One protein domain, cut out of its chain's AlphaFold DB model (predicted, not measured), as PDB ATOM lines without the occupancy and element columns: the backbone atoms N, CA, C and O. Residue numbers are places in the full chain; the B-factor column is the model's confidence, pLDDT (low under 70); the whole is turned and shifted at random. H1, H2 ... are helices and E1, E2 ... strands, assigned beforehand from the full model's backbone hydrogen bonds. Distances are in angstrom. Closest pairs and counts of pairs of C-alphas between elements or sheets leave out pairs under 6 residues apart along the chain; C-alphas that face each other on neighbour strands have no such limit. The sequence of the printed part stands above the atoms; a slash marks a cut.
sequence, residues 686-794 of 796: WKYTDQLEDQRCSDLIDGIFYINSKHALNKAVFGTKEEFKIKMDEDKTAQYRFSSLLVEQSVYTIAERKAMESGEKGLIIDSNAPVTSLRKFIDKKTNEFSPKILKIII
ATOM      1  N   TRP A 686      86.901  83.019 138.741       80.94
ATOM      2  CA  TRP A 686      86.986  84.459 138.984       80.94
ATOM      3  C   TRP A 686      85.638  85.149 138.719       80.94
ATOM      4  O   TRP A 686      84.779  84.566 138.052       80.94
ATOM      5  N   LYS A 687      85.425  86.331 139.318       77.44
ATOM      6  CA  LYS A 687      84.197  87.138 139.206       77.44
ATOM      7  C   LYS A 687      84.461  88.641 139.326       77.44
ATOM      8  O   LYS A 687      85.111  89.062 140.274       77.44
ATOM      9  N   TYR A 688      83.851  89.466 138.483       81.81
ATOM     10  CA  TYR A 688      83.754  90.922 138.651       81.81
ATOM     11  C   TYR A 688      82.455  91.289 139.389       81.81
ATOM     12  O   TYR A 688      81.345  91.030 138.909       81.81
ATOM     13  N   THR A 689      82.568  91.852 140.596       72.62
ATOM     14  CA  THR A 689      81.439  92.003 141.530       72.62
ATOM     15  C   THR A 689      81.447  93.322 142.298       72.62
ATOM     16  O   THR A 689      82.498  93.877 142.586       72.62
ATOM     17  N   ASP A 690      80.264  93.786 142.689       69.75
ATOM     18  CA  ASP A 690      80.010  94.927 143.575       69.75
ATOM     19  C   ASP A 690      79.761  94.511 145.043       69.75
ATOM     20  O   ASP A 690      79.431  95.345 145.890       69.75
ATOM     21  N   GLN A 691      79.902  93.214 145.340       61.06
ATOM     22  CA  GLN A 691      79.603  92.608 146.643       61.06
ATOM     23  C   GLN A 691      80.741  92.739 147.667       61.06
ATOM     24  O   GLN A 691      80.556  92.368 148.823       61.06
ATOM     25  N   LEU A 692      81.906  93.252 147.264       61.38
ATOM     26  CA  LEU A 692      83.032  93.520 148.161       61.38
ATOM     27  C   LEU A 692      82.926  94.931 148.770       61.38
ATOM     28  O   LEU A 692      82.350  95.837 148.166       61.38
ATOM     29  N   GLU A 693      83.496  95.120 149.964       68.06
ATOM     30  CA  GLU A 693      83.560  96.419 150.656       68.06
ATOM     31  C   GLU A 693      84.294  97.484 149.818       68.06
ATOM     32  O   GLU A 693      85.260  97.172 149.118       68.06
ATOM     33  N   ASP A 694      83.883  98.753 149.930       60.28
ATOM     34  CA  ASP A 694      84.254  99.854 149.018       60.28
ATOM     35  C   ASP A 694      85.771 100.142 148.895       60.28
ATOM     36  O   ASP A 694      86.194 100.804 147.946       60.28
ATOM     37  N   GLN A 695      86.613  99.621 149.798       70.31
ATOM     38  CA  GLN A 695      88.070  99.832 149.785       70.31
ATOM     39  C   GLN A 695      88.902  98.662 149.230       70.31
ATOM     40  O   GLN A 695      90.073  98.859 148.908       70.31
ATOM     41  N   ARG A 696      88.353  97.448 149.081       73.56
ATOM     42  CA  ARG A 696      89.146  96.290 148.615       73.56
ATOM     43  C   ARG A 696      89.259  96.276 147.094       73.56
ATOM     44  O   ARG A 696      88.257  96.431 146.410       73.56
ATOM     45  N   CYS A 697      90.450  96.036 146.545       79.81
ATOM     46  CA  CYS A 697      90.637  95.879 145.096       79.81
ATOM     47  C   CYS A 697      90.135  94.519 144.574       79.81
ATOM     48  O   CYS A 697      89.558  94.443 143.488       79.81
ATOM     49  N   SER A 698      90.365  93.453 145.334       81.31
ATOM     50  CA  SER A 698      90.008  92.073 145.002       81.31
ATOM     51  C   SER A 698      89.956  91.220 146.270       81.31
ATOM     52  O   SER A 698      90.372  91.681 147.332       81.31
ATOM     53  N   ASP A 699      89.448  89.994 146.159       70.69
ATOM     54  CA  ASP A 699      89.493  88.992 147.225       70.69
ATOM     55  C   ASP A 699      89.530  87.567 146.642       70.69
ATOM     56  O   ASP A 699      89.201  87.363 145.472       70.69
ATOM     57  N   LEU A 700      89.920  86.567 147.433       64.44
ATOM     58  CA  LEU A 700      89.894  85.155 147.041       64.44
ATOM     59  C   LEU A 700      89.100  84.344 148.067       64.44
ATOM     60  O   LEU A 700      89.614  83.980 149.119       64.44
ATOM     61  N   ILE A 701      87.848  84.018 147.736       54.97
ATOM     62  CA  ILE A 701      86.906  83.360 148.655       54.97
ATOM     63  C   ILE A 701      86.462  82.035 148.033       54.97
ATOM     64  O   ILE A 701      86.016  82.000 146.888       54.97
ATOM     65  N   ASP A 702      86.629  80.922 148.755       52.19
ATOM     66  CA  ASP A 702      86.297  79.553 148.310       52.19
ATOM     67  C   ASP A 702      86.967  79.093 146.996       52.19
ATOM     68  O   ASP A 702      86.547  78.127 146.339       52.19
ATOM     69  N   GLY A 703      88.070  79.748 146.632       54.59
ATOM     70  CA  GLY A 703      88.764  79.555 145.364       54.59
ATOM     71  C   GLY A 703      88.139  80.329 144.202       54.59
ATOM     72  O   GLY A 703      88.409  80.013 143.050       54.59
ATOM     73  N   ILE A 704      87.300  81.330 144.460       62.88
ATOM     74  CA  ILE A 704      86.821  82.274 143.449       62.88
ATOM     75  C   ILE A 704      87.534  83.610 143.664       62.88
ATOM     76  O   ILE A 704      87.456  84.195 144.741       62.88
ATOM     77  N   PHE A 705      88.243  84.076 142.642       75.81
ATOM     78  CA  PHE A 705      88.928  85.362 142.618       75.81
ATOM     79  C   PHE A 705      87.941  86.484 142.271       75.81
ATOM     80  O   PHE A 705      87.519  86.626 141.125       75.81
ATOM     81  N   TYR A 706      87.543  87.266 143.265       75.12
ATOM     82  CA  TYR A 706      86.614  88.376 143.115       75.12
ATOM     83  C   TYR A 706      87.365  89.678 142.828       75.12
ATOM     84  O   TYR A 706      88.295  90.032 143.542       75.12
ATOM     85  N   ILE A 707      86.932  90.428 141.822       83.25
ATOM     86  CA  ILE A 707      87.436  91.754 141.462       83.25
ATOM     87  C   ILE A 707      86.361  92.766 141.839       83.25
ATOM     88  O   ILE A 707      85.229  92.671 141.360       83.25
ATOM     89  N   ASN A 708      86.704  93.738 142.684       81.75
ATOM     90  CA  ASN A 708      85.733  94.712 143.167       81.75
ATOM     91  C   ASN A 708      85.449  95.786 142.109       81.75
ATOM     92  O   ASN A 708      86.344  96.556 141.754       81.75
ATOM     93  N   SER A 709      84.206  95.873 141.646       82.62
ATOM     94  CA  SER A 709      83.737  96.874 140.686       82.62
ATOM     95  C   SER A 709      83.466  98.245 141.311       82.62
ATOM     96  O   SER A 709      83.406  99.242 140.592       82.62
ATOM     97  N   LYS A 710      83.340  98.331 142.643       81.50
ATOM     98  CA  LYS A 710      83.181  99.607 143.360       81.50
ATOM     99  C   LYS A 710      84.503 100.335 143.587       81.50
ATOM    100  O   LYS A 710      84.501 101.554 143.742       81.50
ATOM    101  N   HIS A 711      85.628  99.620 143.565       87.75
ATOM    102  CA  HIS A 711      86.941 100.226 143.759       87.75
ATOM    103  C   HIS A 711      87.249 101.220 142.627       87.75
ATOM    104  O   HIS A 711      87.245 100.847 141.453       87.75
ATOM    105  N   ALA A 712      87.562 102.477 142.965       86.69
ATOM    106  CA  ALA A 712      87.661 103.581 142.003       86.69
ATOM    107  C   ALA A 712      88.605 103.291 140.822       86.69
ATOM    108  O   ALA A 712      88.258 103.552 139.671       86.69
ATOM    109  N   LEU A 713      89.768 102.684 141.088       87.62
ATOM    110  CA  LEU A 713      90.728 102.321 140.040       87.62
ATOM    111  C   LEU A 713      90.214 101.186 139.146       87.62
ATOM    112  O   LEU A 713      90.412 101.218 137.937       87.62
ATOM    113  N   ASN A 714      89.533 100.195 139.725       89.56
ATOM    114  CA  ASN A 714      88.988  99.082 138.952       89.56
ATOM    115  C   ASN A 714      87.819  99.566 138.095       89.56
ATOM    116  O   ASN A 714      87.741  99.210 136.930       89.56
ATOM    117  N   LYS A 715      86.973 100.452 138.626       87.62
ATOM    118  CA  LYS A 715      85.906 101.102 137.867       87.62
ATOM    119  C   LYS A 715      86.453 101.972 136.732       87.62
ATOM    120  O   LYS A 715      85.913 101.934 135.636       87.62
ATOM    121  N   ALA A 716      87.535 102.721 136.954       90.50
ATOM    122  CA  ALA A 716      88.168 103.518 135.900       90.50
ATOM    123  C   ALA A 716      88.756 102.632 134.786       90.50
ATOM    124  O   ALA A 716      88.556 102.898 133.599       90.50
ATOM    125  N   VAL A 717      89.442 101.549 135.167       89.06
ATOM    126  CA  VAL A 717      90.104 100.647 134.220       89.06
ATOM    127  C   VAL A 717      89.108  99.728 133.524       89.06
ATOM    128  O   VAL A 717      89.090  99.701 132.305       89.06
ATOM    129  N   PHE A 718      88.252  99.023 134.258       88.88
ATOM    130  CA  PHE A 718      87.343  98.018 133.712       88.88
ATOM    131  C   PHE A 718      85.936  98.535 133.379       88.88
ATOM    132  O   PHE A 718      85.248  97.910 132.584       88.88
ATOM    133  N   GLY A 719      85.518  99.679 133.922       87.00
ATOM    134  CA  GLY A 719      84.182 100.229 133.678       87.00
ATOM    135  C   GLY A 719      83.075  99.542 134.484       87.00
ATOM    136  O   GLY A 719      83.318  98.944 135.541       87.00
ATOM    137  N   THR A 720      81.836  99.651 134.004       82.44
ATOM    138  CA  THR A 720      80.690  98.907 134.550       82.44
ATOM    139  C   THR A 720      80.823  97.403 134.293       82.44
ATOM    140  O   THR A 720      81.739  96.937 133.617       82.44
ATOM    141  N   LYS A 721      79.901  96.602 134.834       74.00
ATOM    142  CA  LYS A 721      79.907  95.147 134.624       74.00
ATOM    143  C   LYS A 721      79.728  94.770 133.149       74.00
ATOM    144  O   LYS A 721      80.270  93.766 132.698       74.00
ATOM    145  N   GLU A 722      78.996  95.590 132.405       74.12
ATOM    146  CA  GLU A 722      78.752  95.447 130.971       74.12
ATOM    147  C   GLU A 722      79.993  95.832 130.150       74.12
ATOM    148  O   GLU A 722      80.319  95.160 129.170       74.12
ATOM    149  N   GLU A 723      80.716  96.873 130.575       81.88
ATOM    150  CA  GLU A 723      81.942  97.359 129.925       81.88
ATOM    151  C   GLU A 723      83.159  96.467 130.197       81.88
ATOM    152  O   GLU A 723      84.023  96.337 129.326       81.88
ATOM    153  N   PHE A 724      83.202  95.812 131.366       83.88
ATOM    154  CA  PHE A 724      84.303  94.942 131.804       83.88
ATOM    155  C   PHE A 724      84.700  93.939 130.720       83.88
ATOM    156  O   PHE A 724      85.884  93.767 130.431       83.88
ATOM    157  N   LYS A 725      83.704  93.340 130.060       81.44
ATOM    158  CA  LYS A 725      83.903  92.380 128.973       81.44
ATOM    159  C   LYS A 725      84.641  92.984 127.783       81.44
ATOM    160  O   LYS A 725      85.637  92.424 127.335       81.44
ATOM    161  N   ILE A 726      84.136  94.108 127.274       80.94
ATOM    162  CA  ILE A 726      84.690  94.784 126.093       80.94
ATOM    163  C   ILE A 726      86.136  95.177 126.386       80.94
ATOM    164  O   ILE A 726      87.045  94.867 125.619       80.94
ATOM    165  N   LYS A 727      86.370  95.766 127.561       86.62
ATOM    166  CA  LYS A 727      87.705  96.193 127.967       86.62
ATOM    167  C   LYS A 727      88.666  95.030 128.169       86.62
ATOM    168  O   LYS A 727      89.796  95.101 127.714       86.62
ATOM    169  N   MET A 728      88.249  93.935 128.790       89.44
ATOM    170  CA  MET A 728      89.123  92.770 128.916       89.44
ATOM    171  C   MET A 728      89.474  92.142 127.562       89.44
ATOM    172  O   MET A 728      90.581  91.632 127.409       89.44
ATOM    173  N   ASP A 729      88.582  92.192 126.570       83.06
ATOM    174  CA  ASP A 729      88.848  91.650 125.235       83.06
ATOM    175  C   ASP A 729      89.722  92.572 124.360       83.06
ATOM    176  O   ASP A 729      90.512  92.056 123.558       83.06
ATOM    177  N   GLU A 730      89.606  93.895 124.521       84.25
ATOM    178  CA  GLU A 730      90.158  94.902 123.594       84.25
ATOM    179  C   GLU A 730      91.212  95.837 124.216       84.25
ATOM    180  O   GLU A 730      92.130  96.279 123.524       84.25
ATOM    181  N   ASP A 731      91.128  96.127 125.516       89.81
ATOM    182  CA  ASP A 731      91.993  97.082 126.213       89.81
ATOM    183  C   ASP A 731      93.139  96.370 126.948       89.81
ATOM    184  O   ASP A 731      92.961  95.668 127.951       89.81
ATOM    185  N   LYS A 732      94.367  96.610 126.474       89.62
ATOM    186  CA  LYS A 732      95.580  96.079 127.112       89.62
ATOM    187  C   LYS A 732      95.686  96.544 128.568       89.62
ATOM    188  O   LYS A 732      96.107  95.760 129.409       89.62
ATOM    189  N   THR A 733      95.259  97.762 128.903       89.38
ATOM    190  CA  THR A 733      95.284  98.310 130.273       89.38
ATOM    191  C   THR A 733      94.425  97.481 131.225       89.38
ATOM    192  O   THR A 733      94.857  97.174 132.338       89.38
ATOM    193  N   ALA A 734      93.242  97.059 130.774       87.75
ATOM    194  CA  ALA A 734      92.375  96.162 131.528       87.75
ATOM    195  C   ALA A 734      93.022  94.781 131.711       87.75
ATOM    196  O   ALA A 734      93.105  94.288 132.835       87.75
ATOM    197  N   GLN A 735      93.589  94.201 130.651       91.06
ATOM    198  CA  GLN A 735      94.312  92.920 130.717       91.06
ATOM    199  C   GLN A 735      95.512  92.968 131.684       91.06
ATOM    200  O   GLN A 735      95.703  92.049 132.491       91.06
ATOM    201  N   TYR A 736      96.292  94.056 131.656       89.38
ATOM    202  CA  TYR A 736      97.386  94.315 132.599       89.38
ATOM    203  C   TYR A 736      96.866  94.387 134.034       89.38
ATOM    204  O   TYR A 736      97.386  93.702 134.916       89.38
ATOM    205  N   ARG A 737      95.816  95.182 134.275       91.19
ATOM    206  CA  ARG A 737      95.248  95.354 135.615       91.19
ATOM    207  C   ARG A 737      94.685  94.049 136.167       91.19
ATOM    208  O   ARG A 737      94.923  93.751 137.333       91.19
ATOM    209  N   PHE A 738      93.988  93.265 135.349       90.44
ATOM    210  CA  PHE A 738      93.466  91.955 135.742       90.44
ATOM    211  C   PHE A 738      94.598  91.010 136.146       90.44
ATOM    212  O   PHE A 738      94.546  90.402 137.212       90.44
ATOM    213  N   SER A 739      95.648  90.936 135.323       88.44
ATOM    214  CA  SER A 739      96.831  90.116 135.601       88.44
ATOM    215  C   SER A 739      97.502  90.525 136.913       88.44
ATOM    216  O   SER A 739      97.847  89.660 137.714       88.44
ATOM    217  N   SER A 740      97.632  91.837 137.150       87.50
ATOM    218  CA  SER A 740      98.185  92.402 138.388       87.50
ATOM    219  C   SER A 740      97.365  91.978 139.597       87.50
ATOM    220  O   SER A 740      97.912  91.386 140.515       87.50
ATOM    221  N   LEU A 741      96.044  92.188 139.567       87.62
ATOM    222  CA  LEU A 741      95.161  91.824 140.676       87.62
ATOM    223  C   LEU A 741      95.173  90.316 140.950       87.62
ATOM    224  O   LEU A 741      95.193  89.899 142.104       87.62
ATOM    225  N   LEU A 742      95.183  89.496 139.895       85.44
ATOM    226  CA  LEU A 742      95.225  88.039 140.011       85.44
ATOM    227  C   LEU A 742      96.525  87.577 140.681       85.44
ATOM    228  O   LEU A 742      96.493  86.749 141.594       85.44
ATOM    229  N   VAL A 743      97.667  88.116 140.245       86.50
ATOM    230  CA  VAL A 743      98.977  87.807 140.831       86.50
ATOM    231  C   VAL A 743      99.066  88.336 142.256       86.50
ATOM    232  O   VAL A 743      99.408  87.564 143.144       86.50
ATOM    233  N   GLU A 744      98.718  89.601 142.490       83.62
ATOM    234  CA  GLU A 744      98.730  90.233 143.812       83.62
ATOM    235  C   GLU A 744      97.910  89.411 144.800       83.62
ATOM    236  O   GLU A 744      98.454  88.955 145.802       83.62
ATOM    237  N   GLN A 745      96.637  89.135 144.504       82.12
ATOM    238  CA  GLN A 745      95.768  88.386 145.410       82.12
ATOM    239  C   GLN A 745      96.303  86.979 145.679       82.12
ATOM    240  O   GLN A 745      96.271  86.509 146.816       82.12
ATOM    241  N   SER A 746      96.832  86.311 144.654       80.25
ATOM    242  CA  SER A 746      97.440  84.988 144.813       80.25
ATOM    243  C   SER A 746      98.661  85.048 145.714       80.25
ATOM    244  O   SER A 746      98.772  84.259 146.645       80.25
ATOM    245  N   VAL A 747      99.562  86.002 145.479       80.94
ATOM    246  CA  VAL A 747     100.781  86.191 146.266       80.94
ATOM    247  C   VAL A 747     100.453  86.596 147.698       80.94
ATOM    248  O   VAL A 747     101.072  86.060 148.609       80.94
ATOM    249  N   TYR A 748      99.464  87.464 147.917       76.88
ATOM    250  CA  TYR A 748      98.985  87.827 149.250       76.88
ATOM    251  C   TYR A 748      98.412  86.630 149.984       76.88
ATOM    252  O   TYR A 748      98.776  86.386 151.127       76.88
ATOM    253  N   THR A 749      97.575  85.842 149.322       68.25
ATOM    254  CA  THR A 749      96.949  84.697 149.972       68.25
ATOM    255  C   THR A 749      97.976  83.568 150.197       68.25
ATOM    256  O   THR A 749      97.889  82.836 151.179       68.25
ATOM    257  N   ILE A 750      99.014  83.437 149.350       72.31
ATOM    258  CA  ILE A 750     100.195  82.607 149.660       72.31
ATOM    259  C   ILE A 750     100.921  83.178 150.865       72.31
ATOM    260  O   ILE A 750     101.288  82.418 151.744       72.31
ATOM    261  N   ALA A 751     101.198  84.480 150.884       68.75
ATOM    262  CA  ALA A 751     101.939  85.118 151.959       68.75
ATOM    263  C   ALA A 751     101.202  84.940 153.288       68.75
ATOM    264  O   ALA A 751     101.843  84.628 154.277       68.75
ATOM    265  N   GLU A 752      99.873  85.037 153.287       63.31
ATOM    266  CA  GLU A 752      98.995  84.757 154.417       63.31
ATOM    267  C   GLU A 752      99.034  83.276 154.804       63.31
ATOM    268  O   GLU A 752      99.327  82.948 155.950       63.31
ATOM    269  N   ARG A 753      98.837  82.357 153.850       61.94
ATOM    270  CA  ARG A 753      98.888  80.913 154.110       61.94
ATOM    271  C   ARG A 753     100.254  80.471 154.629       61.94
ATOM    272  O   ARG A 753     100.325  79.711 155.582       61.94
ATOM    273  N   LYS A 754     101.335  80.977 154.044       60.44
ATOM    274  CA  LYS A 754     102.706  80.759 154.505       60.44
ATOM    275  C   LYS A 754     102.953  81.471 155.835       60.44
ATOM    276  O   LYS A 754     103.617  80.927 156.697       60.44
ATOM    277  N   ALA A 755     102.393  82.647 156.080       58.75
ATOM    278  CA  ALA A 755     102.463  83.259 157.406       58.75
ATOM    279  C   ALA A 755     101.703  82.439 158.466       58.75
ATOM    280  O   ALA A 755     102.049  82.533 159.636       58.75
ATOM    281  N   MET A 756     100.705  81.633 158.072       49.50
ATOM    282  CA  MET A 756      99.950  80.716 158.941       49.50
ATOM    283  C   MET A 756     100.580  79.315 159.074       49.50
ATOM    284  O   MET A 756     100.380  78.648 160.090       49.50
ATOM    285  N   GLU A 757     101.308  78.843 158.060       49.62
ATOM    286  CA  GLU A 757     101.960  77.531 158.033       49.62
ATOM    287  C   GLU A 757     103.294  77.572 158.781       49.62
ATOM    288  O   GLU A 757     104.213  78.301 158.428       49.62
ATOM    289  N   SER A 758     103.411  76.765 159.829       42.69
ATOM    290  CA  SER A 758     104.588  76.723 160.687       42.69
ATOM    291  C   SER A 758     105.729  75.897 160.159       42.69
ATOM    292  O   SER A 758     105.507  74.841 159.578       42.69
ATOM    293  N   GLY A 759     106.960  76.365 160.382       47.00
ATOM    294  CA  GLY A 759     108.148  75.649 159.941       47.00
ATOM    295  C   GLY A 759     108.354  75.752 158.433       47.00
ATOM    296  O   GLY A 759     107.989  76.755 157.840       47.00
ATOM    297  N   GLU A 760     108.916  74.718 157.807       37.94
ATOM    298  CA  GLU A 760     109.511  74.679 156.448       37.94
ATOM    299  C   GLU A 760     108.668  75.202 155.267       37.94
ATOM    300  O   GLU A 760     109.171  75.308 154.147       37.94
ATOM    301  N   LYS A 761     107.385  75.488 155.480       46.25
ATOM    302  CA  LYS A 761     106.464  76.020 154.467       46.25
ATOM    303  C   LYS A 761     106.078  77.473 154.706       46.25
ATOM    304  O   LYS A 761     105.428  78.076 153.850       46.25
ATOM    305  N   GLY A 762     106.495  78.022 155.841       50.81
ATOM    306  CA  GLY A 762     106.087  79.319 156.316       50.81
ATOM    307  C   GLY A 762     106.793  80.484 155.641       50.81
ATOM    308  O   GLY A 762     107.813  80.334 154.968       50.81
ATOM    309  N   LEU A 763     106.231  81.676 155.805       57.31
ATOM    310  CA  LEU A 763     106.851  82.908 155.354       57.31
ATOM    311  C   LEU A 763     107.800  83.399 156.448       57.31
ATOM    312  O   LEU A 763     107.368  83.617 157.577       57.31
ATOM    313  N   ILE A 764     109.079  83.594 156.119       53.16
ATOM    314  CA  ILE A 764     110.061  84.163 157.050       53.16
ATOM    315  C   ILE A 764     109.723  85.637 157.268       53.16
ATOM    316  O   ILE A 764     109.950  86.480 156.398       53.16
ATOM    317  N   ILE A 765     109.158  85.946 158.432       61.38
ATOM    318  CA  ILE A 765     108.865  87.312 158.856       61.38
ATOM    319  C   ILE A 765     109.883  87.680 159.935       61.38
ATOM    320  O   ILE A 765     109.799  87.195 161.059       61.38
ATOM    321  N   ASP A 766     110.849  88.531 159.580       63.59
ATOM    322  CA  ASP A 766     111.769  89.146 160.547       63.59
ATOM    323  C   ASP A 766     110.963  89.842 161.652       63.59
ATOM    324  O   ASP A 766     110.206  90.776 161.377       63.59
ATOM    325  N   SER A 767     111.132  89.404 162.897       60.56
ATOM    326  CA  SER A 767     110.421  89.957 164.049       60.56
ATOM    327  C   SER A 767     110.757  91.425 164.315       60.56
ATOM    328  O   SER A 767     109.934  92.139 164.883       60.56
ATOM    329  N   ASN A 768     111.932  91.892 163.888       60.84
ATOM    330  CA  ASN A 768     112.370  93.280 164.047       60.84
ATOM    331  C   ASN A 768     111.914  94.178 162.884       60.84
ATOM    332  O   ASN A 768     111.931  95.402 163.008       60.84
ATOM    333  N   ALA A 769     111.491  93.590 161.759       68.38
ATOM    334  CA  ALA A 769     111.030  94.315 160.576       68.38
ATOM    335  C   ALA A 769     109.940  93.543 159.796       68.38
ATOM    336  O   ALA A 769     110.101  93.265 158.599       68.38
ATOM    337  N   PRO A 770     108.797  93.220 160.430       63.62
ATOM    338  CA  PRO A 770     107.826  92.273 159.880       63.62
ATOM    339  C   PRO A 770     107.200  92.757 158.569       63.62
ATOM    340  O   PRO A 770     107.047  91.993 157.616       63.62
ATOM    341  N   VAL A 771     106.918  94.060 158.486       68.25
ATOM    342  CA  VAL A 771     106.376  94.711 157.284       68.25
ATOM    343  C   VAL A 771     107.366  94.628 156.118       68.25
ATOM    344  O   VAL A 771     106.980  94.339 154.987       68.25
ATOM    345  N   THR A 772     108.652  94.844 156.388       72.06
ATOM    346  CA  THR A 772     109.708  94.838 155.370       72.06
ATOM    347  C   THR A 772     109.929  93.439 154.803       72.06
ATOM    348  O   THR A 772     110.079  93.281 153.593       72.06
ATOM    349  N   SER A 773     109.911  92.416 155.657       66.44
ATOM    350  CA  SER A 773     110.110  91.020 155.248       66.44
ATOM    351  C   SER A 773     108.926  90.472 154.456       66.44
ATOM    352  O   SER A 773     109.121  89.860 153.403       66.44
ATOM    353  N   LEU A 774     107.702  90.794 154.882       70.69
ATOM    354  CA  LEU A 774     106.487  90.484 154.129       70.69
ATOM    355  C   LEU A 774     106.509  91.148 152.744       70.69
ATOM    356  O   LEU A 774     106.272  90.488 151.732       70.69
ATOM    357  N   ARG A 775     106.876  92.434 152.681       73.50
ATOM    358  CA  ARG A 775     106.974  93.183 151.423       73.50
ATOM    359  C   ARG A 775     108.021  92.599 150.473       73.50
ATOM    360  O   ARG A 775     107.712  92.380 149.310       73.50
ATOM    361  N   LYS A 776     109.216  92.250 150.967       76.88
ATOM    362  CA  LYS A 776     110.265  91.599 150.155       76.88
ATOM    363  C   LYS A 776     109.778  90.304 149.504       76.88
ATOM    364  O   LYS A 776     110.104  90.039 148.348       76.88
ATOM    365  N   PHE A 777     109.011  89.493 150.229       79.06
ATOM    366  CA  PHE A 777     108.442  88.268 149.675       79.06
ATOM    367  C   PHE A 777     107.373  88.545 148.622       79.06
ATOM    368  O   PHE A 777     107.421  87.946 147.545       79.06
ATOM    369  N   ILE A 778     106.441  89.454 148.926       76.50
ATOM    370  CA  ILE A 778     105.381  89.846 147.996       76.50
ATOM    371  C   ILE A 778     106.004  90.371 146.704       76.50
ATOM    372  O   ILE A 778     105.647  89.895 145.630       76.50
ATOM    373  N   ASP A 779     106.999  91.252 146.795       78.94
ATOM    374  CA  ASP A 779     107.686  91.819 145.635       78.94
ATOM    375  C   ASP A 779     108.420  90.727 144.838       78.94
ATOM    376  O   ASP A 779     108.261  90.624 143.621       78.94
ATOM    377  N   LYS A 780     109.166  89.839 145.515       83.31
ATOM    378  CA  LYS A 780     109.884  88.726 144.868       83.31
ATOM    379  C   LYS A 780     108.933  87.806 144.097       83.31
ATOM    380  O   LYS A 780     109.212  87.470 142.949       83.31
ATOM    381  N   LYS A 781     107.821  87.394 144.711       82.50
ATOM    382  CA  LYS A 781     106.856  86.473 144.089       82.50
ATOM    383  C   LYS A 781     105.991  87.143 143.033       82.50
ATOM    384  O   LYS A 781     105.736  86.537 141.994       82.50
ATOM    385  N   THR A 782     105.635  88.406 143.230       80.31
ATOM    386  CA  THR A 782     104.972  89.210 142.199       80.31
ATOM    387  C   THR A 782     105.857  89.328 140.961       80.31
ATOM    388  O   THR A 782     105.374  89.095 139.854       80.31
ATOM    389  N   ASN A 783     107.159  89.580 141.124       81.06
ATOM    390  CA  ASN A 783     108.114  89.651 140.012       81.06
ATOM    391  C   ASN A 783     108.329  88.303 139.305       81.06
ATOM    392  O   ASN A 783     108.567  88.271 138.100       81.06
ATOM    393  N   GLU A 784     108.228  87.188 140.030       82.62
ATOM    394  CA  GLU A 784     108.344  85.839 139.466       82.62
ATOM    395  C   GLU A 784     107.118  85.454 138.619       82.62
ATOM    396  O   GLU A 784     107.257  84.876 137.536       82.62
ATOM    397  N   PHE A 785     105.910  85.776 139.094       82.94
ATOM    398  CA  PHE A 785     104.660  85.361 138.451       82.94
ATOM    399  C   PHE A 785     104.182  86.323 137.370       82.94
ATOM    400  O   PHE A 785     103.733  85.868 136.313       82.94
ATOM    401  N   SER A 786     104.306  87.633 137.597       85.12
ATOM    402  CA  SER A 786     103.733  88.653 136.711       85.12
ATOM    403  C   SER A 786     104.136  88.479 135.246       85.12
ATOM    404  O   SER A 786     103.235  88.429 134.413       85.12
ATOM    405  N   PRO A 787     105.419  88.284 134.876       87.31
ATOM    406  CA  PRO A 787     105.805  88.169 133.468       87.31
ATOM    407  C   PRO A 787     105.138  86.994 132.741       87.31
ATOM    408  O   PRO A 787     104.805  87.100 131.560       87.31
ATOM    409  N   LYS A 788     104.919  85.872 133.438       86.25
ATOM    410  CA  LYS A 788     104.311  84.667 132.857       86.25
ATOM    411  C   LYS A 788     102.806  84.835 132.682       86.25
ATOM    412  O   LYS A 788     102.294  84.538 131.609       86.25
ATOM    413  N   ILE A 789     102.125  85.362 133.699       89.62
ATOM    414  CA  ILE A 789     100.681  85.624 133.645       89.62
ATOM    415  C   ILE A 789     100.360  86.692 132.595       89.62
ATOM    416  O   ILE A 789      99.474  86.496 131.766       89.62
ATOM    417  N   LEU A 790     101.149  87.768 132.547       88.12
ATOM    418  CA  LEU A 790     101.015  88.827 131.547       88.12
ATOM    419  C   LEU A 790     101.172  88.295 130.118       88.12
ATOM    420  O   LEU A 790     100.382  88.647 129.247       88.12
ATOM    421  N   LYS A 791     102.145  87.405 129.879       89.25
ATOM    422  CA  LYS A 791     102.362  86.783 128.563       89.25
ATOM    423  C   LYS A 791     101.172  85.935 128.093       89.25
ATOM    424  O   LYS A 791     100.976  85.816 126.887       89.25
ATOM    425  N   ILE A 792     100.421  85.337 129.018       89.25
ATOM    426  CA  ILE A 792      99.247  84.509 128.709       89.25
ATOM    427  C   ILE A 792      98.027  85.394 128.416       89.25
ATOM    428  O   ILE A 792      97.326  85.182 127.427       89.25
ATOM    429  N   ILE A 793      97.775  86.393 129.267       86.38
ATOM    430  CA  ILE A 793      96.540  87.189 129.221       86.38
ATOM    431  C   ILE A 793      96.593  88.270 128.132       86.38
ATOM    432  O   ILE A 793      95.591  88.502 127.454       86.38
ATOM    433  N   ILE A 794      97.744  88.915 127.918       86.81
ATOM    434  CA  ILE A 794      97.835  90.044 126.987       86.81
ATOM    435  C   ILE A 794      97.844  89.560 125.539       86.81
ATOM    436  O   ILE A 794      98.710  88.790 125.117       86.81
TER     437      ILE A 794
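Overview. This is residues 686 to 794 of the 796 residues of an uncharacterized protein of Ignavibacteria bacterium RIFOXYD12_FULL_36_8 (UniProt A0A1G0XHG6). What does the model look like? A small three-stranded sheet packs on one side of the long helix H3, and H4 folds back on the opposite side, making a long helical hairpin; short helices H1 and H2 gather near the start of H3. What builds it? The 109 printed residues, mostly helix by class, hold E1 E2 E3 H1 H2 H3 H4 along the chain, with a mixed sheet in the order E1 E3 E2. It is only just compact, close to loose, with a radius of gyration of the C-alphas of 15.3 A and spans of 45 by 30 by 24 A.

Along the chain. Where are the strands? E1, residues 686 to 689, begins at C-alpha 686, (86.986, 84.459, 138.984); E2 is residues 698 to 701 and E3 residues 704 to 708, 12.5 A long. Where are the helices? H1 is residues 712 to 718, H2 721 to 730, H3 732 to 756, 35.6 A long, and H4 770 to 793, 33.1 A long, ending at C-alpha 793, (96.540, 87.189, 129.221).

Arrangement. How do the strands pair? E3 is parallel to E1, with N 687 and O 705 at 2.8 A, and antiparallel to E2 in a hairpin, with N 699 and O 706 at 2.9 A. What is on the sheet? H3 lies over E3 and E2 at a height over the sheet of 8.7 A, two layers, a helix on one face of a sheet; its closest C-alphas to E2 are Gln 745 and Asp 699, 6.6 A. H1 only grazes the sheet. How do the helices meet? H3, the hub, touches H4 in a helical hairpin, opposite ways at a steep tilt of 41 degrees, the closest C-alphas being Ser 739 and Leu 790, 6.0 A. With residues 733 to 737 alone H3 touches H1, closest at the C-alphas of Ala 734 and Val 717, 5.7 A; it touches H2 only at the corner, closest at the C-alphas of Ala 734 and Met 728, 5.4 A. Every O i to N i+4 pair is within hydrogen-bond range in H1 and H3, 4 of 6 in H2 and 18 of 20 in H4.

Size, cuts and confidence. How large is it? The two C-alphas farthest apart, Glu 722 and Asn 768, are 47.2 A apart, and the printed part has no cut. Where is it long or unsure? The link from H3 to H4 is long, 13 residues, and 33 residues are under pLDDT 70, among them 751 to 771.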